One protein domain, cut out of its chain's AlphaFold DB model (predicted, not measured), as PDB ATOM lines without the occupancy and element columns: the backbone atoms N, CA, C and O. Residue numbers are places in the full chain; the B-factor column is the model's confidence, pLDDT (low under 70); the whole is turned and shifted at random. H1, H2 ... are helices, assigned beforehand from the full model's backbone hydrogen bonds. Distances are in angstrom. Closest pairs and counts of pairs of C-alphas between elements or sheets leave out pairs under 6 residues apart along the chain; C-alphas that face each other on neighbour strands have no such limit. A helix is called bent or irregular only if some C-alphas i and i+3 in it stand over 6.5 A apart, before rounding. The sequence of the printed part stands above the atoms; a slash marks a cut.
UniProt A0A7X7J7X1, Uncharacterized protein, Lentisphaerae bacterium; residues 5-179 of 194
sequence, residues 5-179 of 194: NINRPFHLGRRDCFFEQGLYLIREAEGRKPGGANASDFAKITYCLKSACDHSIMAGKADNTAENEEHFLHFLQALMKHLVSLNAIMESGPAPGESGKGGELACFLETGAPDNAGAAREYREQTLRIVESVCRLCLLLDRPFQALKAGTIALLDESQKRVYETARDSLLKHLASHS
ATOM      1  N   ASN A   5     -59.440  -1.855  30.205       76.56
ATOM      2  CA  ASN A   5     -59.855  -0.451  30.211       76.56
ATOM      3  C   ASN A   5     -58.878   0.449  30.990       76.56
ATOM      4  O   ASN A   5     -58.547   1.534  30.519       76.56
ATOM      5  N   ILE A   6     -58.350  -0.012  32.136       78.94
ATOM      6  CA  ILE A   6     -57.371   0.761  32.927       78.94
ATOM      7  C   ILE A   6     -56.058   0.958  32.161       78.94
ATOM      8  O   ILE A   6     -55.464   2.034  32.210       78.94
ATOM      9  N   ASN A   7     -55.601  -0.063  31.434       89.88
ATOM     10  CA  ASN A   7     -54.309  -0.018  30.743       89.88
ATOM     11  C   ASN A   7     -54.392   0.537  29.316       89.88
ATOM     12  O   ASN A   7     -53.355   0.788  28.696       89.88
ATOM     13  N   ARG A   8     -55.596   0.752  28.778       93.31
ATOM     14  CA  ARG A   8     -55.791   1.258  27.416       93.31
ATOM     15  C   ARG A   8     -54.990   2.538  27.128       93.31
ATOM     16  O   ARG A   8     -54.272   2.529  26.128       93.31
ATOM     17  N   PRO A   9     -55.002   3.595  27.969       95.81
ATOM     18  CA  PRO A   9     -54.262   4.826  27.672       95.81
ATOM     19  C   PRO A   9     -52.751   4.595  27.550       95.81
ATOM     20  O   PRO A   9     -52.098   5.180  26.687       95.81
ATOM     21  N   PHE A  10     -52.200   3.681  28.354       96.12
ATOM     22  CA  PHE A  10     -50.796   3.283  28.263       96.12
ATOM     23  C   PHE A  10     -50.485   2.629  26.910       96.12
ATOM     24  O   PHE A  10     -49.504   2.990  26.253       96.12
ATOM     25  N   HIS A  11     -51.319   1.681  26.470       96.00
ATOM     26  CA  HIS A  11     -51.115   1.010  25.188       96.00
ATOM     27  C   HIS A  11     -51.305   1.963  24.002       96.00
ATOM     28  O   HIS A  11     -50.514   1.893  23.067       96.00
ATOM     29  N   LEU A  12     -52.252   2.902  24.070       96.75
ATOM     30  CA  LEU A  12     -52.408   3.962  23.069       96.75
ATOM     31  C   LEU A  12     -51.150   4.842  22.966       96.75
ATOM     32  O   LEU A  12     -50.636   5.046  21.869       96.75
ATOM     33  N   GLY A  13     -50.590   5.288  24.095       97.06
ATOM     34  CA  GLY A  13     -49.380   6.123  24.096       97.06
ATOM     35  C   GLY A  13     -48.173   5.419  23.474       97.06
ATOM     36  O   GLY A  13     -47.407   6.017  22.713       97.06
ATOM     37  N   ARG A  14     -48.024   4.118  23.745       97.50
ATOM     38  CA  ARG A  14     -46.964   3.281  23.165       97.50
ATOM     39  C   ARG A  14     -47.197   2.997  21.679       97.50
ATOM     40  O   ARG A  14     -46.248   3.130  20.909       97.50
ATOM     41  N   ARG A  15     -48.430   2.653  21.278       97.12
ATOM     42  CA  ARG A  15     -48.841   2.469  19.873       97.12
ATOM     43  C   ARG A  15     -48.431   3.677  19.048       97.12
ATOM     44  O   ARG A  15     -47.729   3.528  18.051       97.12
ATOM     45  N   ASP A  16     -48.840   4.860  19.501       97.62
ATOM     46  CA  ASP A  16     -48.645   6.085  18.744       97.62
ATOM     47  C   ASP A  16     -47.166   6.447  18.630       97.62
ATOM     48  O   ASP A  16     -46.694   6.762  17.542       97.62
ATOM     49  N   CYS A  17     -46.411   6.320  19.724       96.69
ATOM     50  CA  CYS A  17     -44.972   6.568  19.720       96.69
ATOM     51  C   CYS A  17     -44.221   5.647  18.748       96.69
ATOM     52  O   CYS A  17     -43.422   6.120  17.941       96.69
ATOM     53  N   PHE A  18     -44.487   4.340  18.799       96.62
ATOM     54  CA  PHE A  18     -43.843   3.381  17.908       96.62
ATOM     55  C   PHE A  18     -44.226   3.600  16.445       96.62
ATOM     56  O   PHE A  18     -43.361   3.541  15.573       96.62
ATOM     57  N   PHE A  19     -45.500   3.875  16.166       96.25
ATOM     58  CA  PHE A  19     -45.955   4.108  14.802       96.25
ATOM     59  C   PHE A  19     -45.316   5.370  14.204       96.25
ATOM     60  O   PHE A  19     -44.725   5.308  13.126       96.25
ATOM     61  N   GLU A  20     -45.342   6.487  14.939       95.94
ATOM     62  CA  GLU A  20     -44.704   7.745  14.534       95.94
ATOM     63  C   GLU A  20     -43.194   7.573  14.316       95.94
ATOM     64  O   GLU A  20     -42.653   8.062  13.322       95.94
ATOM     65  N   GLN A  21     -42.518   6.822  15.193       94.69
ATOM     66  CA  GLN A  21     -41.099   6.511  15.031       94.69
ATOM     67  C   GLN A  21     -40.832   5.666  13.777       94.69
ATOM     68  O   GLN A  21     -39.851   5.906  13.073       94.69
ATOM     69  N   GLY A  22     -41.695   4.692  13.477       93.12
ATOM     70  CA  GLY A  22     -41.610   3.896  12.254       93.12
ATOM     71  C   GLY A  22     -41.696   4.772  11.004       93.12
ATOM     72  O   GLY A  22     -40.841   4.672  10.127       93.12
ATOM     73  N   LEU A  23     -42.665   5.693  10.955       93.75
ATOM     74  CA  LEU A  23     -42.802   6.643   9.847       93.75
ATOM     75  C   LEU A  23     -41.610   7.599   9.735       93.75
ATOM     76  O   LEU A  23     -41.159   7.885   8.626       93.75
ATOM     77  N   TYR A  24     -41.080   8.079  10.863       92.50
ATOM     78  CA  TYR A  24     -39.866   8.894  10.882       92.50
ATOM     79  C   TYR A  24     -38.684   8.152  10.242       92.50
ATOM     80  O   TYR A  24     -38.042   8.682   9.342       92.50
ATOM     81  N   LEU A  25     -38.440   6.900  10.644       89.75
ATOM     82  CA  LEU A  25     -37.343   6.092  10.102       89.75
ATOM     83  C   LEU A  25     -37.494   5.822   8.601       89.75
ATOM     84  O   LEU A  25     -36.493   5.812   7.887       89.75
ATOM     85  N   ILE A  26     -38.725   5.635   8.117       89.38
ATOM     86  CA  ILE A  26     -38.999   5.492   6.681       89.38
ATOM     87  C   ILE A  26     -38.598   6.766   5.932       89.38
ATOM     88  O   ILE A  26     -37.872   6.685   4.947       89.38
ATOM     89  N   ARG A  27     -38.996   7.945   6.424       89.25
ATOM     90  CA  ARG A  27     -38.645   9.234   5.799       89.25
ATOM     91  C   ARG A  27     -37.141   9.489   5.794       89.25
ATOM     92  O   ARG A  27     -36.597   9.918   4.783       89.25
ATOM     93  N   GLU A  28     -36.464   9.178   6.896       87.12
ATOM     94  CA  GLU A  28     -35.002   9.273   6.994       87.12
ATOM     95  C   GLU A  28     -34.291   8.323   6.022       87.12
ATOM     96  O   GLU A  28     -33.198   8.609   5.532       87.12
ATOM     97  N   ALA A  29     -34.881   7.158   5.754       81.50
ATOM     98  CA  ALA A  29     -34.365   6.227   4.764       81.50
ATOM     99  C   ALA A  29     -34.614   6.719   3.327       81.50
ATOM    100  O   ALA A  29     -33.697   6.654   2.518       81.50
ATOM    101  N   GLU A  30     -35.792   7.270   3.017       78.00
ATOM    102  CA  GLU A  30     -36.105   7.846   1.696       78.00
ATOM    103  C   GLU A  30     -35.302   9.119   1.381       78.00
ATOM    104  O   GLU A  30     -34.973   9.379   0.224       78.00
ATOM    105  N   GLY A  31     -34.957   9.914   2.401       75.12
ATOM    106  CA  GLY A  31     -34.106  11.099   2.254       75.12
ATOM    107  C   GLY A  31     -32.652  10.772   1.893       75.12
ATOM    108  O   GLY A  31     -31.920  11.629   1.390       75.12
ATOM    109  N   ARG A  32     -32.220   9.523   2.104       69.62
ATOM    110  CA  ARG A  32     -30.947   8.998   1.606       69.62
ATOM    111  C   ARG A  32     -31.182   8.503   0.169       69.62
ATOM    112  O   ARG A  32     -32.158   7.813  -0.076       69.62
ATOM    113  N   LYS A  33     -30.311   8.897  -0.778       58.81
ATOM    114  CA  LYS A  33     -30.316   8.561  -2.233       58.81
ATOM    115  C   LYS A  33     -30.905   7.165  -2.576       58.81
ATOM    116  O   LYS A  33     -30.778   6.267  -1.750       58.81
ATOM    117  N   PRO A  34     -31.450   6.935  -3.799       52.00
ATOM    118  CA  PRO A  34     -32.119   5.676  -4.173       52.00
ATOM    119  C   PRO A  34     -31.331   4.428  -3.734       52.00
ATOM    120  O   PRO A  34     -30.139   4.317  -4.023       52.00
ATOM    121  N   GLY A  35     -31.999   3.537  -2.987       54.19
ATOM    122  CA  GLY A  35     -31.373   2.481  -2.171       54.19
ATOM    123  C   GLY A  35     -31.201   2.822  -0.676       54.19
ATOM    124  O   GLY A  35     -30.470   2.131   0.027       54.19
ATOM    125  N   GLY A  36     -31.844   3.891  -0.187       50.59
ATOM    126  CA  GLY A  36     -31.557   4.530   1.106       50.59
ATOM    127  C   GLY A  36     -31.928   3.767   2.387       50.59
ATOM    128  O   GLY A  36     -31.380   4.080   3.446       50.59
ATOM    129  N   ALA A  37     -32.788   2.744   2.313       61.88
ATOM    130  CA  ALA A  37     -33.053   1.833   3.428       61.88
ATOM    131  C   ALA A  37     -32.153   0.595   3.323       61.88
ATOM    132  O   ALA A  37     -32.360  -0.258   2.459       61.88
ATOM    133  N   ASN A  38     -31.171   0.462   4.217       71.81
ATOM    134  CA  ASN A  38     -30.420  -0.789   4.336       71.81
ATOM    135  C   ASN A  38     -31.164  -1.793   5.242       71.81
ATOM    136  O   ASN A  38     -32.137  -1.450   5.915       71.81
ATOM    137  N   ALA A  39     -30.683  -3.038   5.308       73.62
ATOM    138  CA  ALA A  39     -31.291  -4.080   6.140       73.62
ATOM    139  C   ALA A  39     -31.422  -3.678   7.626       73.62
ATOM    140  O   ALA A  39     -32.401  -4.022   8.283       73.62
ATOM    141  N   SER A  40     -30.474  -2.898   8.161       78.06
ATOM    142  CA  SER A  40     -30.550  -2.413   9.543       78.06
ATOM    143  C   SER A  40     -31.614  -1.335   9.739       78.06
ATOM    144  O   SER A  40     -32.202  -1.281  10.819       78.06
ATOM    145  N   ASP A  41     -31.835  -0.461   8.758       79.69
ATOM    146  CA  ASP A  41     -32.921   0.521   8.799       79.69
ATOM    147  C   ASP A  41     -34.267  -0.198   8.773       79.69
ATOM    148  O   ASP A  41     -35.137   0.061   9.604       79.69
ATOM    149  N   PHE A  42     -34.395  -1.174   7.874       80.38
ATOM    150  CA  PHE A  42     -35.616  -1.942   7.701       80.38
ATOM    151  C   PHE A  42     -35.953  -2.785   8.940       80.38
ATOM    152  O   PHE A  42     -37.088  -2.761   9.406       80.38
ATOM    153  N   ALA A  43     -34.959  -3.399   9.590       82.25
ATOM    154  CA  ALA A  43     -35.157  -4.084  10.869       82.25
ATOM    155  C   ALA A  43     -35.697  -3.148  11.970       82.25
ATOM    156  O   ALA A  43     -36.583  -3.533  12.738       82.25
ATOM    157  N   LYS A  44     -35.206  -1.900  12.045       86.69
ATOM    158  CA  LYS A  44     -35.705  -0.897  13.005       86.69
ATOM    159  C   LYS A  44     -37.133  -0.455  12.674       86.69
ATOM    160  O   LYS A  44     -37.945  -0.325  13.590       86.69
ATOM    161  N   ILE A  45     -37.441  -0.250  11.392       88.06
ATOM    162  CA  ILE A  45     -38.792   0.077  10.912       88.06
ATOM    163  C   ILE A  45     -39.761  -1.050  11.284       88.06
ATOM    164  O   ILE A  45     -40.771  -0.797  11.941       88.06
ATOM    165  N   THR A  46     -39.418  -2.297  10.953       88.25
ATOM    166  CA  THR A  46     -40.223  -3.483  11.271       88.25
ATOM    167  C   THR A  46     -40.434  -3.630  12.774       88.25
ATOM    168  O   THR A  46     -41.562  -3.855  13.208       88.25
ATOM    169  N   TYR A  47     -39.394  -3.427  13.593       90.06
ATOM    170  CA  TYR A  47     -39.530  -3.430  15.052       90.06
ATOM    171  C   TYR A  47     -40.548  -2.388  15.542       90.06
ATOM    172  O   TYR A  47     -41.424  -2.713  16.349       90.06
ATOM    173  N   CYS A  48     -40.466  -1.152  15.043       92.75
ATOM    174  CA  CYS A  48     -41.381  -0.083  15.438       92.75
ATOM    175  C   CYS A  48     -42.823  -0.414  15.036       92.75
ATOM    176  O   CYS A  48     -43.719  -0.394  15.876       92.75
ATOM    177  N   LEU A  49     -43.059  -0.791  13.779       93.38
ATOM    178  CA  LEU A  49     -44.413  -1.050  13.290       93.38
ATOM    179  C   LEU A  49     -45.030  -2.316  13.907       93.38
ATOM    180  O   LEU A  49     -46.222  -2.318  14.220       93.38
ATOM    181  N   LYS A  50     -44.227  -3.354  14.183       92.75
ATOM    182  CA  LYS A  50     -44.681  -4.527  14.944       92.75
ATOM    183  C   LYS A  50     -45.070  -4.149  16.370       92.75
ATOM    184  O   LYS A  50     -46.144  -4.526  16.826       92.75
ATOM    185  N   SER A  51     -44.236  -3.373  17.058       94.81
ATOM    186  CA  SER A  51     -44.538  -2.925  18.422       94.81
ATOM    187  C   SER A  51     -45.811  -2.074  18.456       94.81
ATOM    188  O   SER A  51     -46.643  -2.238  19.346       94.81
ATOM    189  N   ALA A  52     -46.015  -1.211  17.454       96.00
ATOM    190  CA  ALA A  52     -47.262  -0.470  17.300       96.00
ATOM    191  C   ALA A  52     -48.467  -1.412  17.137       96.00
ATOM    192  O   ALA A  52     -49.472  -1.226  17.816       96.00
ATOM    193  N   CYS A  53     -48.350  -2.454  16.308       95.44
ATOM    194  CA  CYS A  53     -49.384  -3.475  16.134       95.44
ATOM    195  C   CYS A  53     -49.706  -4.210  17.447       95.44
ATOM    196  O   CYS A  53     -50.875  -4.331  17.810       95.44
ATOM    197  N   ASP A  54     -48.691  -4.649  18.194       94.44
ATOM    198  CA  ASP A  54     -48.872  -5.344  19.476       94.44
ATOM    199  C   ASP A  54     -49.608  -4.454  20.495       94.44
ATOM    200  O   ASP A  54     -50.531  -4.894  21.188       94.44
ATOM    201  N   HIS A  55     -49.260  -3.167  20.550       95.75
ATOM    202  CA  HIS A  55     -49.946  -2.200  21.403       95.75
ATOM    203  C   HIS A  55     -51.366  -1.865  20.917       95.75
ATOM    204  O   HIS A  55     -52.251  -1.704  21.757       95.75
ATOM    205  N   SER A  56     -51.620  -1.839  19.604       95.62
ATOM    206  CA  SER A  56     -52.974  -1.726  19.043       95.62
ATOM    207  C   SER A  56     -53.862  -2.900  19.460       95.62
ATOM    208  O   SER A  56     -54.992  -2.674  19.880       95.62
ATOM    209  N   ILE A  57     -53.349  -4.136  19.426       94.25
ATOM    210  CA  ILE A  57     -54.086  -5.331  19.879       94.25
ATOM    211  C   ILE A  57     -54.475  -5.188  21.352       94.25
ATOM    212  O   ILE A  57     -55.606  -5.477  21.734       94.25
ATOM    213  N   MET A  58     -53.543  -4.746  22.196       94.00
ATOM    214  CA  MET A  58     -53.802  -4.610  23.630       94.00
ATOM    215  C   MET A  58     -54.768  -3.467  23.949       94.00
ATOM    216  O   MET A  58     -55.607  -3.627  24.834       94.00
ATOM    217  N   ALA A  59     -54.685  -2.344  23.229       93.44
ATOM    218  CA  ALA A  59     -55.641  -1.248  23.357       93.44
ATOM    219  C   ALA A  59     -57.044  -1.665  22.884       93.44
ATOM    220  O   ALA A  59     -58.018  -1.378  23.576       93.44
ATOM    221  N   GLY A  60     -57.131  -2.394  21.766       92.19
ATOM    222  CA  GLY A  60     -58.383  -2.836  21.142       92.19
ATOM    223  C   GLY A  60     -59.214  -3.828  21.963       92.19
ATOM    224  O   GLY A  60     -60.368  -4.071  21.647       92.19
ATOM    225  N   LYS A  61     -58.660  -4.386  23.047       90.12
ATOM    226  CA  LYS A  61     -59.396  -5.245  23.996       90.12
ATOM    227  C   LYS A  61     -60.279  -4.473  24.983       90.12
ATOM    228  O   LYS A  61     -60.916  -5.094  25.828       90.12
ATOM    229  N   ALA A  62     -60.242  -3.145  24.949       88.25
ATOM    230  CA  ALA A  62     -61.064  -2.294  25.798       88.25
ATOM    231  C   ALA A  62     -62.459  -2.070  25.194       88.25
ATOM    232  O   ALA A  62     -62.610  -2.027  23.972       88.25
ATOM    233  N   ASP A  63     -63.454  -1.851  26.056       84.94
ATOM    234  CA  ASP A  63     -64.875  -1.787  25.674       84.94
ATOM    235  C   ASP A  63     -65.221  -0.544  24.835       84.94
ATOM    236  O   ASP A  63     -66.241  -0.501  24.158       84.94
ATOM    237  N   ASN A  64     -64.372   0.485  24.881       82.81
ATOM    238  CA  ASN A  64     -64.553   1.762  24.191       82.81
ATOM    239  C   ASN A  64     -63.654   1.911  22.950       82.81
ATOM    240  O   ASN A  64     -63.244   3.024  22.610       82.81
ATOM    241  N   THR A  65     -63.303   0.799  22.303       86.19
ATOM    242  CA  THR A  65     -62.537   0.817  21.049       86.19
ATOM    243  C   THR A  65     -63.402   1.328  19.901       86.19
ATOM    244  O   THR A  65     -64.519   0.859  19.703       86.19
ATOM    245  N   ALA A  66     -62.899   2.310  19.151       87.00
ATOM    246  CA  ALA A  66     -63.595   2.844  17.987       87.00
ATOM    247  C   ALA A  66     -63.369   1.963  16.744       87.00
ATOM    248  O   ALA A  66     -62.281   1.429  16.550       87.00
ATOM    249  N   GLU A  67     -64.349   1.903  15.837       88.56
ATOM    250  CA  GLU A  67     -64.280   1.131  14.578       88.56
ATOM    251  C   GLU A  67     -63.033   1.471  13.732       88.56
ATOM    252  O   GLU A  67     -62.335   0.593  13.223       88.56
ATOM    253  N   ASN A  68     -62.666   2.754  13.660       90.19
ATOM    254  CA  ASN A  68     -61.466   3.185  12.936       90.19
ATOM    255  C   ASN A  68     -60.156   2.640  13.540       90.19
ATOM    256  O   ASN A  68     -59.163   2.515  12.819       90.19
ATOM    257  N   GLU A  69     -60.121   2.306  14.835       93.38
ATOM    258  CA  GLU A  69     -58.962   1.638  15.442       93.38
ATOM    259  C   GLU A  69     -58.840   0.192  14.970       93.38
ATOM    260  O   GLU A  69     -57.725  -0.277  14.744       93.38
ATOM    261  N   GLU A  70     -59.965  -0.497  14.780       91.94
ATOM    262  CA  GLU A  70     -59.990  -1.861  14.251       91.94
ATOM    263  C   GLU A  70     -59.522  -1.888  12.796       91.94
ATOM    264  O   GLU A  70     -58.669  -2.699  12.434       91.94
ATOM    265  N   HIS A  71     -59.994  -0.952  11.966       93.06
ATOM    266  CA  HIS A  71     -59.507  -0.799  10.594       93.06
ATOM    267  C   HIS A  71     -57.998  -0.532  10.540       93.06
ATOM    268  O   HIS A  71     -57.281  -1.157   9.753       93.06
ATOM    269  N   PHE A  72     -57.497   0.356  11.404       94.50
ATOM    270  CA  PHE A  72     -56.065   0.620  11.519       94.50
ATOM    271  C   PHE A  72     -55.281  -0.628  11.949       94.50
ATOM    272  O   PHE A  72     -54.248  -0.942  11.355       94.50
ATOM    273  N   LEU A  73     -55.778  -1.370  12.943       94.31
ATOM    274  CA  LEU A  73     -55.158  -2.611  13.403       94.31
ATOM    275  C   LEU A  73     -55.115  -3.670  12.293       94.31
ATOM    276  O   LEU A  73     -54.057  -4.253  12.060       94.31
ATOM    277  N   HIS A  74     -56.219  -3.890  11.578       92.38
ATOM    278  CA  HIS A  74     -56.263  -4.841  10.467       92.38
ATOM    279  C   HIS A  74     -55.261  -4.481   9.369       92.38
ATOM    280  O   HIS A  74     -54.560  -5.356   8.857       92.38
ATOM    281  N   PHE A  75     -55.133  -3.191   9.048       91.50
ATOM    282  CA  PHE A  75     -54.119  -2.743   8.104       91.50
ATOM    283  C   PHE A  75     -52.700  -3.016   8.623       91.50
ATOM    284  O   PHE A  75     -51.886  -3.575   7.888       91.50
ATOM    285  N   LEU A  76     -52.394  -2.679   9.883       91.88
ATOM    286  CA  LEU A  76     -51.079  -2.965  10.471       91.88
ATOM    287  C   LEU A  76     -50.753  -4.460  10.437       91.88
ATOM    288  O   LEU A  76     -49.636  -4.832  10.084       91.88
ATOM    289  N   GLN A  77     -51.718  -5.325  10.747       91.94
ATOM    290  CA  GLN A  77     -51.543  -6.776  10.694       91.94
ATOM    291  C   GLN A  77     -51.278  -7.282   9.271       91.94
ATOM    292  O   GLN A  77     -50.425  -8.150   9.078       91.94
ATOM    293  N   ALA A  78     -51.968  -6.739   8.264       89.88
ATOM    294  CA  ALA A  78     -51.698  -7.056   6.864       89.88
ATOM    295  C   ALA A  78     -50.293  -6.589   6.447       89.88
ATOM    296  O   ALA A  78     -49.529  -7.355   5.861       89.88
ATOM    297  N   LEU A  79     -49.914  -5.369   6.834       88.38
ATOM    298  CA  LEU A  79     -48.593  -4.801   6.587       88.38
ATOM    299  C   LEU A  79     -47.472  -5.635   7.227       88.38
ATOM    300  O   LEU A  79     -46.433  -5.835   6.600       88.38
ATOM    301  N   MET A  80     -47.680  -6.174   8.435       87.31
ATOM    302  CA  MET A  80     -46.675  -7.006   9.112       87.31
ATOM    303  C   MET A  80     -46.304  -8.240   8.295       87.31
ATOM    304  O   MET A  80     -45.135  -8.619   8.273       87.31
ATOM    305  N   LYS A  81     -47.259  -8.840   7.573       84.75
ATOM    306  CA  LYS A  81     -46.978  -9.987   6.695       84.75
ATOM    307  C   LYS A  81     -45.972  -9.610   5.607       84.75
ATOM    308  O   LYS A  81     -45.027 -10.354   5.368       84.75
ATOM    309  N   HIS A  82     -46.123  -8.427   5.012       83.88
ATOM    310  CA  HIS A  82     -45.188  -7.917   4.008       83.88
ATOM    311  C   HIS A  82     -43.822  -7.558   4.601       83.88
ATOM    312  O   HIS A  82     -42.797  -7.892   4.010       83.88
ATOM    313  N   LEU A  83     -43.791  -6.920   5.774       81.00
ATOM    314  CA  LEU A  83     -42.539  -6.545   6.439       81.00
ATOM    315  C   LEU A  83     -41.720  -7.761   6.879       81.00
ATOM    316  O   LEU A  83     -40.503  -7.739   6.742       81.00
ATOM    317  N   VAL A  84     -42.359  -8.832   7.363       79.06
ATOM    318  CA  VAL A  84     -41.665 -10.077   7.734       79.06
ATOM    319  C   VAL A  84     -41.028 -10.729   6.507       79.06
ATOM    320  O   VAL A  84     -39.851 -11.084   6.550       79.06
ATOM    321  N   SER A  85     -41.764 -10.834   5.396       79.38
ATOM    322  CA  SER A  85     -41.211 -11.360   4.141       79.38
ATOM    323  C   SER A  85     -40.056 -10.505   3.622       79.38
ATOM    324  O   SER A  85     -39.030 -11.041   3.214       79.38
ATOM    325  N   LEU A  86     -40.190  -9.177   3.675       77.94
ATOM    326  CA  LEU A  86     -39.124  -8.265   3.272       77.94
ATOM    327  C   LEU A  86     -37.907  -8.333   4.197       77.94
ATOM    328  O   LEU A  86     -36.790  -8.320   3.698       77.94
ATOM    329  N   ASN A  87     -38.090  -8.460   5.515       74.56
ATOM    330  CA  ASN A  87     -36.983  -8.672   6.449       74.56
ATOM    331  C   ASN A  87     -36.193  -9.928   6.069       74.56
ATOM    332  O   ASN A  87     -34.978  -9.846   5.969       74.56
ATOM    333  N   ALA A  88     -36.859 -11.053   5.785       74.69
ATOM    334  CA  ALA A  88     -36.180 -12.285   5.373       74.69
ATOM    335  C   ALA A  88     -35.396 -12.114   4.054       74.69
ATOM    336  O   ALA A  88     -34.267 -12.586   3.917       74.69
ATOM    337  N   ILE A  89     -35.963 -11.382   3.089       73.69
ATOM    338  CA  ILE A  89     -35.292 -11.041   1.824       73.69
ATOM    339  C   ILE A  89     -34.082 -10.116   2.061       73.69
ATOM    340  O   ILE A  89     -33.049 -10.263   1.417       73.69
ATOM    341  N   MET A  90     -34.187  -9.167   2.991       71.75
ATOM    342  CA  MET A  90     -33.115  -8.215   3.301       71.75
ATOM    343  C   MET A  90     -32.015  -8.827   4.181       71.75
ATOM    344  O   MET A  90     -30.853  -8.462   4.030       71.75
ATOM    345  N   GLU A  91     -32.359  -9.751   5.083       68.06
ATOM    346  CA  GLU A  91     -31.422 -10.519   5.917       68.06
ATOM    347  C   GLU A  91     -30.619 -11.522   5.099       68.06
ATOM    348  O   GLU A  91     -29.428 -11.682   5.341       68.06
ATOM    349  N   SER A  92     -31.251 -12.132   4.094       66.25
ATOM    350  CA  SER A  92     -30.538 -12.902   3.073       66.25
ATOM    351  C   SER A  92     -29.744 -12.007   2.115       66.25
ATOM    352  O   SER A  92     -29.071 -12.524   1.237       66.25
ATOM    353  N   GLY A  93     -29.778 -10.675   2.258       62.06
ATOM    354  CA  GLY A  93     -28.951  -9.721   1.515       62.06
ATOM    355  C   GLY A  93     -27.442  -9.855   1.790       62.06
ATOM    356  O   GLY A  93     -27.033 -10.536   2.728       62.06
ATOM    357  N   PRO A  94     -26.578  -9.199   0.989       54.47
ATOM    358  CA  PRO A  94     -25.130  -9.263   1.187       54.47
ATOM    359  C   PRO A  94     -24.737  -8.728   2.568       54.47
ATOM    360  O   PRO A  94     -25.277  -7.724   3.047       54.47
ATOM    361  N   ALA A  95     -23.764  -9.386   3.200       48.38
ATOM    362  CA  ALA A  95     -23.291  -8.989   4.516       48.38
ATOM    363  C   ALA A  95     -22.696  -7.563   4.492       48.38
ATOM    364  O   ALA A  95     -22.170  -7.113   3.466       48.38
ATOM    365  N   PRO A  96     -22.724  -6.826   5.619       39.91
ATOM    366  CA  PRO A  96     -22.065  -5.527   5.713       39.91
ATOM    367  C   PRO A  96     -20.580  -5.638   5.333       39.91
ATOM    368  O   PRO A  96     -19.827  -6.346   5.996       39.91
ATOM    369  N   GLY A  97     -20.164  -4.940   4.273       42.78
ATOM    370  CA  GLY A  97     -18.800  -5.002   3.727       42.78
ATOM    371  C   GLY A  97     -18.671  -5.776   2.410       42.78
ATOM    372  O   GLY A  97     -17.655  -5.647   1.734       42.78
ATOM    373  N   GLU A  98     -19.710  -6.499   1.984       48.38
ATOM    374  CA  GLU A  98     -19.771  -7.175   0.682       48.38
ATOM    375  C   GLU A  98     -20.516  -6.329  -0.362       48.38
ATOM    376  O   GLU A  98     -21.440  -6.780  -1.043       48.38
ATOM    377  N   SER A  99     -20.123  -5.059  -0.487       44.66
ATOM    378  CA  SER A  99     -20.644  -4.161  -1.518       44.66
ATOM    379  C   SER A  99     -20.369  -4.744  -2.908       44.66
ATOM    380  O   SER A  99     -19.226  -4.755  -3.356       44.66
ATOM    381  N   GLY A 100     -21.417  -5.237  -3.576       49.25
ATOM    382  CA  GLY A 100     -21.353  -5.782  -4.938       49.25
ATOM    383  C   GLY A 100     -21.875  -7.212  -5.094       49.25
ATOM    384  O   GLY A 100     -22.203  -7.593  -6.213       49.25
ATOM    385  N   LYS A 101     -22.022  -7.984  -4.009       53.88
ATOM    386  CA  LYS A 101     -22.699  -9.290  -4.057       53.88
ATOM    387  C   LYS A 101     -24.202  -9.093  -3.880       53.88
ATOM    388  O   LYS A 101     -24.629  -8.213  -3.139       53.88
ATOM    389  N   GLY A 102     -25.028  -9.847  -4.597       55.38
ATOM    390  CA  GLY A 102     -26.454  -9.893  -4.268       55.38
ATOM    391  C   GLY A 102     -26.697 -10.798  -3.056       55.38
ATOM    392  O   GLY A 102     -25.799 -11.530  -2.660       55.38
ATOM    393  N   GLY A 103     -27.888 -10.745  -2.454       66.12
ATOM    394  CA  GLY A 103     -28.251 -11.670  -1.372       66.12
ATOM    395  C   GLY A 103     -28.145 -13.150  -1.768       66.12
ATOM    396  O   GLY A 103     -27.852 -13.450  -2.920       66.12
ATOM    397  N   GLU A 104     -28.417 -14.085  -0.859       73.38
ATOM    398  CA  GLU A 104     -28.272 -15.536  -1.046       73.38
ATOM    399  C   GLU A 104     -28.867 -16.026  -2.370       73.38
ATOM    400  O   GLU A 104     -28.203 -16.754  -3.104       73.38
ATOM    401  N   LEU A 105     -30.070 -15.562  -2.736       73.19
ATOM    402  CA  LEU A 105     -30.682 -15.920  -4.017       73.19
ATOM    403  C   LEU A 105     -29.920 -15.344  -5.218       73.19
ATOM    404  O   LEU A 105     -29.747 -16.026  -6.219       73.19
ATOM    405  N   ALA A 106     -29.427 -14.110  -5.140       71.69
ATOM    406  CA  ALA A 106     -28.606 -13.556  -6.211       71.69
ATOM    407  C   ALA A 106     -27.235 -14.242  -6.302       71.69
ATOM    408  O   ALA A 106     -26.789 -14.504  -7.413       71.69
ATOM    409  N   CYS A 107     -26.616 -14.615  -5.178       72.75
ATOM    410  CA  CYS A 107     -25.414 -15.450  -5.167       72.75
ATOM    411  C   CYS A 107     -25.683 -16.833  -5.791       72.75
ATOM    412  O   CYS A 107     -24.889 -17.319  -6.594       72.75
ATOM    413  N   PHE A 108     -26.817 -17.461  -5.466       77.25
ATOM    414  CA  PHE A 108     -27.245 -18.727  -6.068       77.25
ATOM    415  C   PHE A 108     -27.424 -18.600  -7.587       77.25
ATOM    416  O   PHE A 108     -26.928 -19.428  -8.348       77.25
ATOM    417  N   LEU A 109     -28.076 -17.528  -8.043       75.12
ATOM    418  CA  LEU A 109     -28.269 -17.264  -9.466       75.12
ATOM    419  C   LEU A 109     -26.925 -17.027 -10.174       75.12
ATOM    420  O   LEU A 109     -26.673 -17.651 -11.202       75.12
ATOM    421  N   GLU A 110     -26.040 -16.207  -9.604       73.50
ATOM    422  CA  GLU A 110     -24.716 -15.877 -10.163       73.50
ATOM    423  C   GLU A 110     -23.764 -17.086 -10.229       73.50
ATOM    424  O   GLU A 110     -22.902 -17.136 -11.105       73.50
ATOM    425  N   THR A 111     -23.922 -18.072  -9.341       71.56
ATOM    426  CA  THR A 111     -23.073 -19.282  -9.295       71.56
ATOM    427  C   THR A 111     -23.584 -20.439 -10.157       71.56
ATOM    428  O   THR A 111     -22.810 -21.345 -10.465       71.56
ATOM    429  N   GLY A 112     -24.856 -20.423 -10.570       65.06
ATOM    430  CA  GLY A 112     -25.483 -21.528 -11.304       65.06
ATOM    431  C   GLY A 112     -25.130 -21.616 -12.797       65.06
ATOM    432  O   GLY A 112     -25.008 -22.720 -13.318       65.06
ATOM    433  N   ALA A 113     -24.976 -20.479 -13.490       64.62
ATOM    434  CA  ALA A 113     -24.552 -20.388 -14.896       64.62
ATOM    435  C   ALA A 113     -24.265 -18.919 -15.289       64.62
ATOM    436  O   ALA A 113     -24.938 -18.024 -14.772       64.62
ATOM    437  N   PRO A 114     -23.354 -18.639 -16.244       62.72
ATOM    438  CA  PRO A 114     -23.079 -17.278 -16.735       62.72
ATOM    439  C   PRO A 114     -24.325 -16.528 -17.240       62.72
ATOM    440  O   PRO A 114     -24.424 -15.310 -17.085       62.72
ATOM    441  N   ASP A 115     -25.302 -17.258 -17.782       71.50
ATOM    442  CA  ASP A 115     -26.542 -16.707 -18.348       71.50
ATOM    443  C   ASP A 115     -27.512 -16.156 -17.282       71.50
ATOM    444  O   ASP A 115     -28.438 -15.407 -17.593       71.50
ATOM    445  N   ASN A 116     -27.280 -16.456 -16.000       72.44
ATOM    446  CA  ASN A 116     -28.157 -16.051 -14.898       72.44
ATOM    447  C   ASN A 116     -27.834 -14.661 -14.321       72.44
ATOM    448  O   ASN A 116     -28.559 -14.175 -13.447       72.44
ATOM    449  N   ALA A 117     -26.783 -13.987 -14.802       72.25
ATOM    450  CA  ALA A 117     -26.419 -12.646 -14.333       72.25
ATOM    451  C   ALA A 117     -27.573 -11.633 -14.500       72.25
ATOM    452  O   ALA A 117     -27.777 -10.762 -13.648       72.25
ATOM    453  N   GLY A 118     -28.373 -11.784 -15.565       77.44
ATOM    454  CA  GLY A 118     -29.590 -11.002 -15.787       77.44
ATOM    455  C   GLY A 118     -30.643 -11.220 -14.695       77.44
ATOM    456  O   GLY A 118     -31.161 -10.249 -14.147       77.44
ATOM    457  N   ALA A 119     -30.886 -12.475 -14.306       78.12
ATOM    458  CA  ALA A 119     -31.853 -12.831 -13.266       78.12
ATOM    459  C   ALA A 119     -31.434 -12.315 -11.877       78.12
ATOM    460  O   ALA A 119     -32.261 -11.802 -11.125       78.12
ATOM    461  N   ALA A 120     -30.140 -12.380 -11.542       74.31
ATOM    462  CA  ALA A 120     -29.625 -11.837 -10.282       74.31
ATOM    463  C   ALA A 120     -29.782 -10.309 -10.200       74.31
ATOM    464  O   ALA A 120     -30.109  -9.756  -9.145       74.31
ATOM    465  N   ARG A 121     -29.574  -9.606 -11.322       76.38
ATOM    466  CA  ARG A 121     -29.843  -8.166 -11.423       76.38
ATOM    467  C   ARG A 121     -31.334  -7.862 -11.275       76.38
ATOM    468  O   ARG A 121     -31.676  -6.980 -10.490       76.38
ATOM    469  N   GLU A 122     -32.196  -8.589 -11.979       81.12
ATOM    470  CA  GLU A 122     -33.647  -8.407 -11.897       81.12
ATOM    471  C   GLU A 122     -34.163  -8.624 -10.468       81.12
ATOM    472  O   GLU A 122     -34.899  -7.788  -9.950       81.12
ATOM    473  N   TYR A 123     -33.700  -9.671  -9.781       79.75
ATOM    474  CA  TYR A 123     -34.036  -9.913  -8.377       79.75
ATOM    475  C   TYR A 123     -33.683  -8.723  -7.469       79.75
ATOM    476  O   TYR A 123     -34.503  -8.304  -6.648       79.75
ATOM    477  N   ARG A 124     -32.487  -8.139  -7.626       75.44
ATOM    478  CA  ARG A 124     -32.074  -6.952  -6.855       75.44
ATOM    479  C   ARG A 124     -32.991  -5.756  -7.115       75.44
ATOM    480  O   ARG A 124     -33.429  -5.107  -6.166       75.44
ATOM    481  N   GLU A 125     -33.298  -5.477  -8.381       78.75
ATOM    482  CA  GLU A 125     -34.174  -4.364  -8.767       78.75
ATOM    483  C   GLU A 125     -35.606  -4.556  -8.240       78.75
ATOM    484  O   GLU A 125     -36.209  -3.609  -7.731       78.75
ATOM    485  N   GLN A 126     -36.143  -5.778  -8.299       81.62
ATOM    486  CA  GLN A 126     -37.482  -6.082  -7.793       81.62
ATOM    487  C   GLN A 126     -37.561  -5.974  -6.269       81.62
ATOM    488  O   GLN A 126     -38.499  -5.371  -5.753       81.62
ATOM    489  N   THR A 127     -36.559  -6.470  -5.540       78.44
ATOM    490  CA  THR A 127     -36.494  -6.323  -4.079       78.44
ATOM    491  C   THR A 127     -36.548  -4.853  -3.663       78.44
ATOM    492  O   THR A 127     -37.350  -4.491  -2.804       78.44
ATOM    493  N   LEU A 128     -35.774  -3.982  -4.323       78.06
ATOM    494  CA  LEU A 128     -35.804  -2.539  -4.057       78.06
ATOM    495  C   LEU A 128     -37.193  -1.936  -4.310       78.06
ATOM    496  O   LEU A 128     -37.706  -1.211  -3.460       78.06
ATOM    497  N   ARG A 129     -37.846  -2.285  -5.427       81.94
ATOM    498  CA  ARG A 129     -39.203  -1.803  -5.741       81.94
ATOM    499  C   ARG A 129     -40.239  -2.237  -4.708       81.94
ATOM    500  O   ARG A 129     -41.128  -1.452  -4.375       81.94
ATOM    501  N   ILE A 130     -40.150  -3.469  -4.201       83.38
ATOM    502  CA  ILE A 130     -41.070  -3.963  -3.167       83.38
ATOM    503  C   ILE A 130     -40.835  -3.200  -1.858       83.38
ATOM    504  O   ILE A 130     -41.806  -2.750  -1.249       83.38
ATOM    505  N   VAL A 131     -39.576  -2.989  -1.455       80.38
ATOM    506  CA  VAL A 131     -39.235  -2.189  -0.265       80.38
ATOM    507  C   VAL A 131     -39.798  -0.772  -0.383       80.38
ATOM    508  O   VAL A 131     -40.528  -0.332   0.504       80.38
ATOM    509  N   GLU A 132     -39.544  -0.084  -1.500       82.38
ATOM    510  CA  GLU A 132     -40.082   1.258  -1.757       82.38
ATOM    511  C   GLU A 132     -41.615   1.281  -1.718       82.38
ATOM    512  O   GLU A 132     -42.216   2.178  -1.126       82.38
ATOM    513  N   SER A 133     -42.268   0.278  -2.308       86.19
ATOM    514  CA  SER A 133     -43.730   0.175  -2.320       86.19
ATOM    515  C   SER A 133     -44.299   0.012  -0.909       86.19
ATOM    516  O   SER A 133     -45.271   0.679  -0.556       86.19
ATOM    517  N   VAL A 134     -43.675  -0.821  -0.073       85.62
ATOM    518  CA  VAL A 134     -44.101  -1.026   1.319       85.62
ATOM    519  C   VAL A 134     -43.863   0.224   2.169       85.62
ATOM    520  O   VAL A 134     -44.749   0.613   2.931       85.62
ATOM    521  N   CYS A 135     -42.731   0.910   1.999       86.06
ATOM    522  CA  CYS A 135     -42.474   2.200   2.645       86.06
ATOM    523  C   CYS A 135     -43.543   3.240   2.278       86.06
ATOM    524  O   CYS A 135     -44.130   3.861   3.166       86.06
ATOM    525  N   ARG A 136     -43.882   3.362   0.990       87.12
ATOM    526  CA  ARG A 136     -44.945   4.264   0.524       87.12
ATOM    527  C   ARG A 136     -46.305   3.924   1.123       87.12
ATOM    528  O   ARG A 136     -47.003   4.832   1.565       87.12
ATOM    529  N   LEU A 137     -46.669   2.640   1.195       89.12
ATOM    530  CA  LEU A 137     -47.911   2.205   1.847       89.12
ATOM    531  C   LEU A 137     -47.969   2.641   3.316       89.12
ATOM    532  O   LEU A 137     -49.015   3.098   3.770       89.12
ATOM    533  N   CYS A 138     -46.853   2.561   4.046       89.19
ATOM    534  CA  CYS A 138     -46.787   3.058   5.422       89.19
ATOM    535  C   CYS A 138     -47.017   4.572   5.485       89.19
ATOM    536  O   CYS A 138     -47.754   5.050   6.342       89.19
ATOM    537  N   LEU A 139     -46.418   5.340   4.572       90.00
ATOM    538  CA  LEU A 139     -46.539   6.800   4.557       90.00
ATOM    539  C   LEU A 139     -47.953   7.290   4.221       90.00
ATOM    540  O   LEU A 139     -48.351   8.349   4.708       90.00
ATOM    541  N   LEU A 140     -48.735   6.521   3.455       91.12
ATOM    542  CA  LEU A 140     -50.149   6.831   3.199       91.12
ATOM    543  C   LEU A 140     -50.985   6.878   4.484       91.12
ATOM    544  O   LEU A 140     -51.994   7.581   4.534       91.12
ATOM    545  N   LEU A 141     -50.561   6.165   5.529       91.06
ATOM    546  CA  LEU A 141     -51.267   6.136   6.802       91.06
ATOM    547  C   LEU A 141     -51.055   7.379   7.660       91.06
ATOM    548  O   LEU A 141     -51.813   7.549   8.607       91.06
ATOM    549  N   ASP A 142     -50.072   8.237   7.378       92.44
ATOM    550  CA  ASP A 142     -49.712   9.324   8.297       92.44
ATOM    551  C   ASP A 142     -50.910  10.222   8.636       92.44
ATOM    552  O   ASP A 142     -51.290  10.356   9.796       92.44
ATOM    553  N   ARG A 143     -51.589  10.772   7.621       93.88
ATOM    554  CA  ARG A 143     -52.748  11.652   7.847       93.88
ATOM    555  C   ARG A 143     -53.938  10.931   8.499       93.88
ATOM    556  O   ARG A 143     -54.432  11.454   9.499       93.88
ATOM    557  N   PRO A 144     -54.403   9.766   7.998       94.44
ATOM    558  CA  PRO A 144     -55.455   9.000   8.672       94.44
ATOM    559  C   PRO A 144     -55.111   8.664  10.125       94.44
ATOM    560  O   PRO A 144     -55.962   8.770  11.006       94.44
ATOM    561  N   PHE A 145     -53.853   8.317  10.393       95.69
ATOM    562  CA  PHE A 145     -53.385   8.003  11.733       95.69
ATOM    563  C   PHE A 145     -53.401   9.226  12.658       95.69
ATOM    564  O   PHE A 145     -53.846   9.109  13.797       95.69
ATOM    565  N   GLN A 146     -52.988  10.409  12.193       96.19
ATOM    566  CA  GLN A 146     -53.077  11.628  13.008       96.19
ATOM    567  C   GLN A 146     -54.528  11.958  13.387       96.19
ATOM    568  O   GLN A 146     -54.797  12.332  14.531       96.19
ATOM    569  N   ALA A 147     -55.476  11.760  12.466       95.44
ATOM    570  CA  ALA A 147     -56.901  11.913  12.760       95.44
ATOM    571  C   ALA A 147     -57.388  10.876  13.787       95.44
ATOM    572  O   ALA A 147     -58.068  11.235  14.749       95.44
ATOM    573  N   LEU A 148     -56.986   9.608  13.626       95.44
ATOM    574  CA  LEU A 148     -57.288   8.543  14.579       95.44
ATOM    575  C   LEU A 148     -56.771   8.883  15.980       95.44
ATOM    576  O   LEU A 148     -57.527   8.841  16.949       95.44
ATOM    577  N   LYS A 149     -55.492   9.249  16.086       96.12
ATOM    578  CA  LYS A 149     -54.828   9.635  17.333       96.12
ATOM    579  C   LYS A 149     -55.560  10.783  18.024       96.12
ATOM    580  O   LYS A 149     -55.888  10.665  19.202       96.12
ATOM    581  N   ALA A 150     -55.865  11.858  17.295       95.19
ATOM    582  CA  ALA A 150     -56.602  12.994  17.839       95.19
ATOM    583  C   ALA A 150     -57.979  12.575  18.380       95.19
ATOM    584  O   ALA A 150     -58.327  12.925  19.507       95.19
ATOM    585  N   GLY A 151     -58.722  11.763  17.618       93.75
ATOM    586  CA  GLY A 151     -60.005  11.213  18.052       93.75
ATOM    587  C   GLY A 151     -59.882  10.328  19.292       93.75
ATOM    588  O   GLY A 151     -60.682  10.451  20.213       93.75
ATOM    589  N   THR A 152     -58.842   9.491  19.366       93.06
ATOM    590  CA  THR A 152     -58.641   8.600  20.520       93.06
ATOM    591  C   THR A 152     -58.306   9.391  21.787       93.06
ATOM    592  O   THR A 152     -58.853   9.107  22.847       93.06
ATOM    593  N   ILE A 153     -57.441  10.409  21.685       93.75
ATOM    594  CA  ILE A 153     -57.054  11.270  22.816       93.75
ATOM    595  C   ILE A 153     -58.243  12.098  23.320       93.75
ATOM    596  O   ILE A 153     -58.376  12.303  24.525       93.75
ATOM    597  N   ALA A 154     -59.119  12.555  22.421       92.56
ATOM    598  CA  ALA A 154     -60.302  13.332  22.787       92.56
ATOM    599  C   ALA A 154     -61.299  12.549  23.665       92.56
ATOM    600  O   ALA A 154     -62.066  13.164  24.400       92.56
ATOM    601  N   LEU A 155     -61.269  11.213  23.610       90.12
ATOM    602  CA  LEU A 155     -62.117  10.329  24.419       90.12
ATOM    603  C   LEU A 155     -61.536  10.018  25.806       90.12
ATOM    604  O   LEU A 155     -62.219   9.397  26.619       90.12
ATOM    605  N   LEU A 156     -60.285  10.399  26.074       91.50
ATOM    606  CA  LEU A 156     -59.633  10.150  27.357       91.50
ATOM    607  C   LEU A 156     -59.993  11.236  28.376       91.50
ATOM    608  O   LEU A 156     -60.012  12.425  28.050       91.50
ATOM    609  N   ASP A 157     -60.200  10.840  29.631       93.62
ATOM    610  CA  ASP A 157     -60.249  11.790  30.745       93.62
ATOM    611  C   ASP A 157     -58.844  12.316  31.115       93.62
ATOM    612  O   ASP A 157     -57.817  11.836  30.631       93.62
ATOM    613  N   GLU A 158     -58.769  13.319  31.993       95.06
ATOM    614  CA  GLU A 158     -57.497  13.949  32.377       95.06
ATOM    615  C   GLU A 158     -56.514  13.005  33.088       95.06
ATOM    616  O   GLU A 158     -55.298  13.171  32.972       95.06
ATOM    617  N   SER A 159     -57.006  12.006  33.820       94.31
ATOM    618  CA  SER A 159     -56.148  10.998  34.449       94.31
ATOM    619  C   SER A 159     -55.558  10.069  33.385       94.31
ATOM    620  O   SER A 159     -54.351   9.819  33.348       94.31
ATOM    621  N   GLN A 160     -56.395   9.621  32.453       94.81
ATOM    622  CA  GLN A 160     -56.014   8.764  31.337       94.81
ATOM    623  C   GLN A 160     -55.039   9.456  30.378       94.81
ATOM    624  O   GLN A 160     -54.065   8.831  29.951       94.81
ATOM    625  N   LYS A 161     -55.238  10.748  30.085       95.94
ATOM    626  CA  LYS A 161     -54.301  11.548  29.281       95.94
ATOM    627  C   LYS A 161     -52.906  11.582  29.898       95.94
ATOM    628  O   LYS A 161     -51.936  11.330  29.192       95.94
ATOM    629  N   ARG A 162     -52.786  11.763  31.219       96.50
ATOM    630  CA  ARG A 162     -51.476  11.730  31.902       96.50
ATOM    631  C   ARG A 162     -50.781  10.379  31.758       96.50
ATOM    632  O   ARG A 162     -49.566  10.328  31.559       96.50
ATOM    633  N   VAL A 163     -51.533   9.279  31.856       96.25
ATOM    634  CA  VAL A 163     -50.996   7.924  31.647       96.25
ATOM    635  C   VAL A 163     -50.521   7.751  30.201       96.25
ATOM    636  O   VAL A 163     -49.415   7.255  29.982       96.25
ATOM    637  N   TYR A 164     -51.319   8.198  29.229       97.31
ATOM    638  CA  TYR A 164     -50.969   8.203  27.808       97.31
ATOM    639  C   TYR A 164     -49.671   8.981  27.540       97.31
ATOM    640  O   TYR A 164     -48.730   8.434  26.960       97.31
ATOM    641  N   GLU A 165     -49.591  10.228  28.009       97.12
ATOM    642  CA  GLU A 165     -48.443  11.119  27.815       97.12
ATOM    643  C   GLU A 165     -47.184  10.536  28.454       97.12
ATOM    644  O   GLU A 165     -46.149  10.412  27.802       97.12
ATOM    645  N   THR A 166     -47.287  10.054  29.694       96.94
ATOM    646  CA  THR A 166     -46.169   9.409  30.395       96.94
ATOM    647  C   THR A 166     -45.666   8.178  29.637       96.94
ATOM    648  O   THR A 166     -44.456   7.966  29.496       96.94
ATOM    649  N   ALA A 167     -46.578   7.345  29.126       95.81
ATOM    650  CA  ALA A 167     -46.227   6.153  28.364       95.81
ATOM    651  C   ALA A 167     -45.517   6.501  27.046       95.81
ATOM    652  O   ALA A 167     -44.525   5.850  26.707       95.81
ATOM    653  N   ARG A 168     -45.991   7.538  26.346       95.75
ATOM    654  CA  ARG A 168     -45.408   8.048  25.102       95.75
ATOM    655  C   ARG A 168     -44.033   8.674  25.334       95.75
ATOM    656  O   ARG A 168     -43.064   8.267  24.699       95.75
ATOM    657  N   ASP A 169     -43.915   9.598  26.281       93.44
ATOM    658  CA  ASP A 169     -42.686  10.359  26.521       93.44
ATOM    659  C   ASP A 169     -41.558   9.487  27.077       93.44
ATOM    660  O   ASP A 169     -40.392   9.642  26.700       93.44
ATOM    661  N   SER A 170     -41.888   8.538  27.959       92.06
ATOM    662  CA  SER A 170     -40.906   7.574  28.470       92.06
ATOM    663  C   SER A 170     -40.347   6.687  27.355       92.06
ATOM    664  O   SER A 170     -39.140   6.436  27.321       92.06
ATOM    665  N   LEU A 171     -41.195   6.247  26.419       92.31
ATOM    666  CA  LEU A 171     -40.751   5.469  25.268       92.31
ATOM    667  C   LEU A 171     -39.937   6.318  24.293       92.31
ATOM    668  O   LEU A 171     -38.889   5.866  23.848       92.31
ATOM    669  N   LEU A 172     -40.357   7.552  24.013       88.50
ATOM    670  CA  LEU A 172     -39.620   8.450  23.126       88.50
ATOM    671  C   LEU A 172     -38.185   8.679  23.631       88.50
ATOM    672  O   LEU A 172     -37.228   8.551  22.868       88.50
ATOM    673  N   LYS A 173     -38.014   8.911  24.941       87.75
ATOM    674  CA  LYS A 173     -36.691   9.001  25.590       87.75
ATOM    675  C   LYS A 173     -35.889   7.699  25.460       87.75
ATOM    676  O   LYS A 173     -34.683   7.725  25.202       87.75
ATOM    677  N   HIS A 174     -36.545   6.552  25.623       86.12
ATOM    678  CA  HIS A 174     -35.903   5.247  25.461       86.12
ATOM    679  C   HIS A 174     -35.420   5.016  24.017       86.12
ATOM    680  O   HIS A 174     -34.266   4.647  23.814       86.12
ATOM    681  N   LEU A 175     -36.257   5.305  23.019       82.94
ATOM    682  CA  LEU A 175     -35.920   5.154  21.602       82.94
ATOM    683  C   LEU A 175     -34.799   6.113  21.176       82.94
ATOM    684  O   LEU A 175     -33.879   5.698  20.472       82.94
ATOM    685  N   ALA A 176     -34.808   7.354  21.674       77.94
ATOM    686  CA  ALA A 176     -33.738   8.319  21.428       77.94
ATOM    687  C   ALA A 176     -32.385   7.848  21.997       77.94
ATOM    688  O   ALA A 176     -31.367   7.907  21.305       77.94
ATOM    689  N   SER A 177     -32.377   7.312  23.224       73.31
ATOM    690  CA  SER A 177     -31.157   6.814  23.891       73.31
ATOM    691  C   SER A 177     -30.605   5.502  23.316       73.31
ATOM    692  O   SER A 177     -29.432   5.197  23.519       73.31
ATOM    693  N   HIS A 178     -31.416   4.731  22.585       61.78
ATOM    694  CA  HIS A 178     -31.039   3.429  22.015       61.78
ATOM    695  C   HIS A 178     -30.830   3.447  20.494       61.78
ATOM    696  O   HIS A 178     -30.556   2.403  19.900       61.78
ATOM    697  N   SER A 179     -30.872   4.623  19.865       54.34
ATOM    698  CA  SER A 179     -30.688   4.829  18.419       54.34
ATOM    699  C   SER A 179     -29.387   4.230  17.833       54.34
ATOM    700  O   SER A 179     -29.322   3.981  16.623       54.34
TER     701      SER A 179
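What this domain is: This is residues 5 to 179 of the 194 residues of an uncharacterized protein of Lentisphaerae bacterium (UniProt A0A7X7J7X1). A rod of helices: the longest one, H5, and then H6 run end to end along one side of a row of four helices, H3, H2, H1 and H7, that stand roughly side by side along the rod. The first half of H5 runs on past the row, and there the short H4 folds back on it. The printed part has 175 residues with seven named helices, H1 to H7 along the chain, and no named strand: all helix. The whole is only just loose, close to compact, with a radius of gyration of the C-alphas of 19.1 A and spans of 67 by 33 by 22 A.

Where its parts are: H5 is residues 114 to 140 and is 41.4 A long; C-alpha 114 is at (-23.079, -17.278, -16.735), and C-alpha 140 is at (-50.149, 6.831, 3.199). H5 is only just irregular, with C-alphas 115 and 118 7.0 A apart. H4 is residues 104 to 112, 12.2 A, and H6 is residues 142 to 154, 18.4 A. H3, residues 67 to 91, runs 35.9 A with a kink of 25 degrees near residue 82. H2 is residues 39 to 60, 31.0 A. H1 begins at C-alpha 5, (-59.855, -0.451, 30.211), and runs 38.0 A to residue 30; it is irregular, with C-alphas 6 and 9 7.3 A apart. H7, residues 158 to 177, is 28.6 A long and ends at (-31.157, 6.814, 23.891).

How they stand to each other: Start at H5. Its residues 116 to 124 alone touch H4, a hairpin at a shallow tilt of 16 degrees; the closest C-alphas are those of Ala 106 and Ala 120, 4.5 A. Residues 127 to 134 alone touch H3, closest at Leu 86 and Val 131, 7.0 A between C-alphas. Residues 135 to 139 alone touch H1, at a steep tilt of 47 degrees, closest at Ile 26 and Cys 135, 6.3 A between C-alphas. H5 and H6 meet only through their link. H6 and H3 only just touch, with 3 pairs of C-alphas within 8 A, the closest Asn 68 and Leu 148 at 7.0 A. Look next at two more hairpins: H2 and H3, with C-alphas 39 and 90 closest at 5.3 A, and H1 and H2, with C-alphas 15 and 52 closest at 4.2 A. H1 touches H7 with residues 9 to 17 alone, the same way at 36 degrees, only just steep; C-alphas 13 and 168 are closest, 4.5 A. H2 and H5 are apart. In H2, H4, H6 and H7 every O i to N i+4 pair is within hydrogen-bond range; in H1 it is 20 of 22, in H3 19 of 21, in H5 21 of 23.

The domain as a whole: The two C-alphas farthest apart, Pro 114 and Glu 158, are 67.6 A apart. The printed part has no cut, and its one long link is residues 92 to 103. Confidence is under 70 at residues 32 to 37, 91 to 103, 112 to 114 and 178 to 179; the mean pLDDT of the printed part is 83.2.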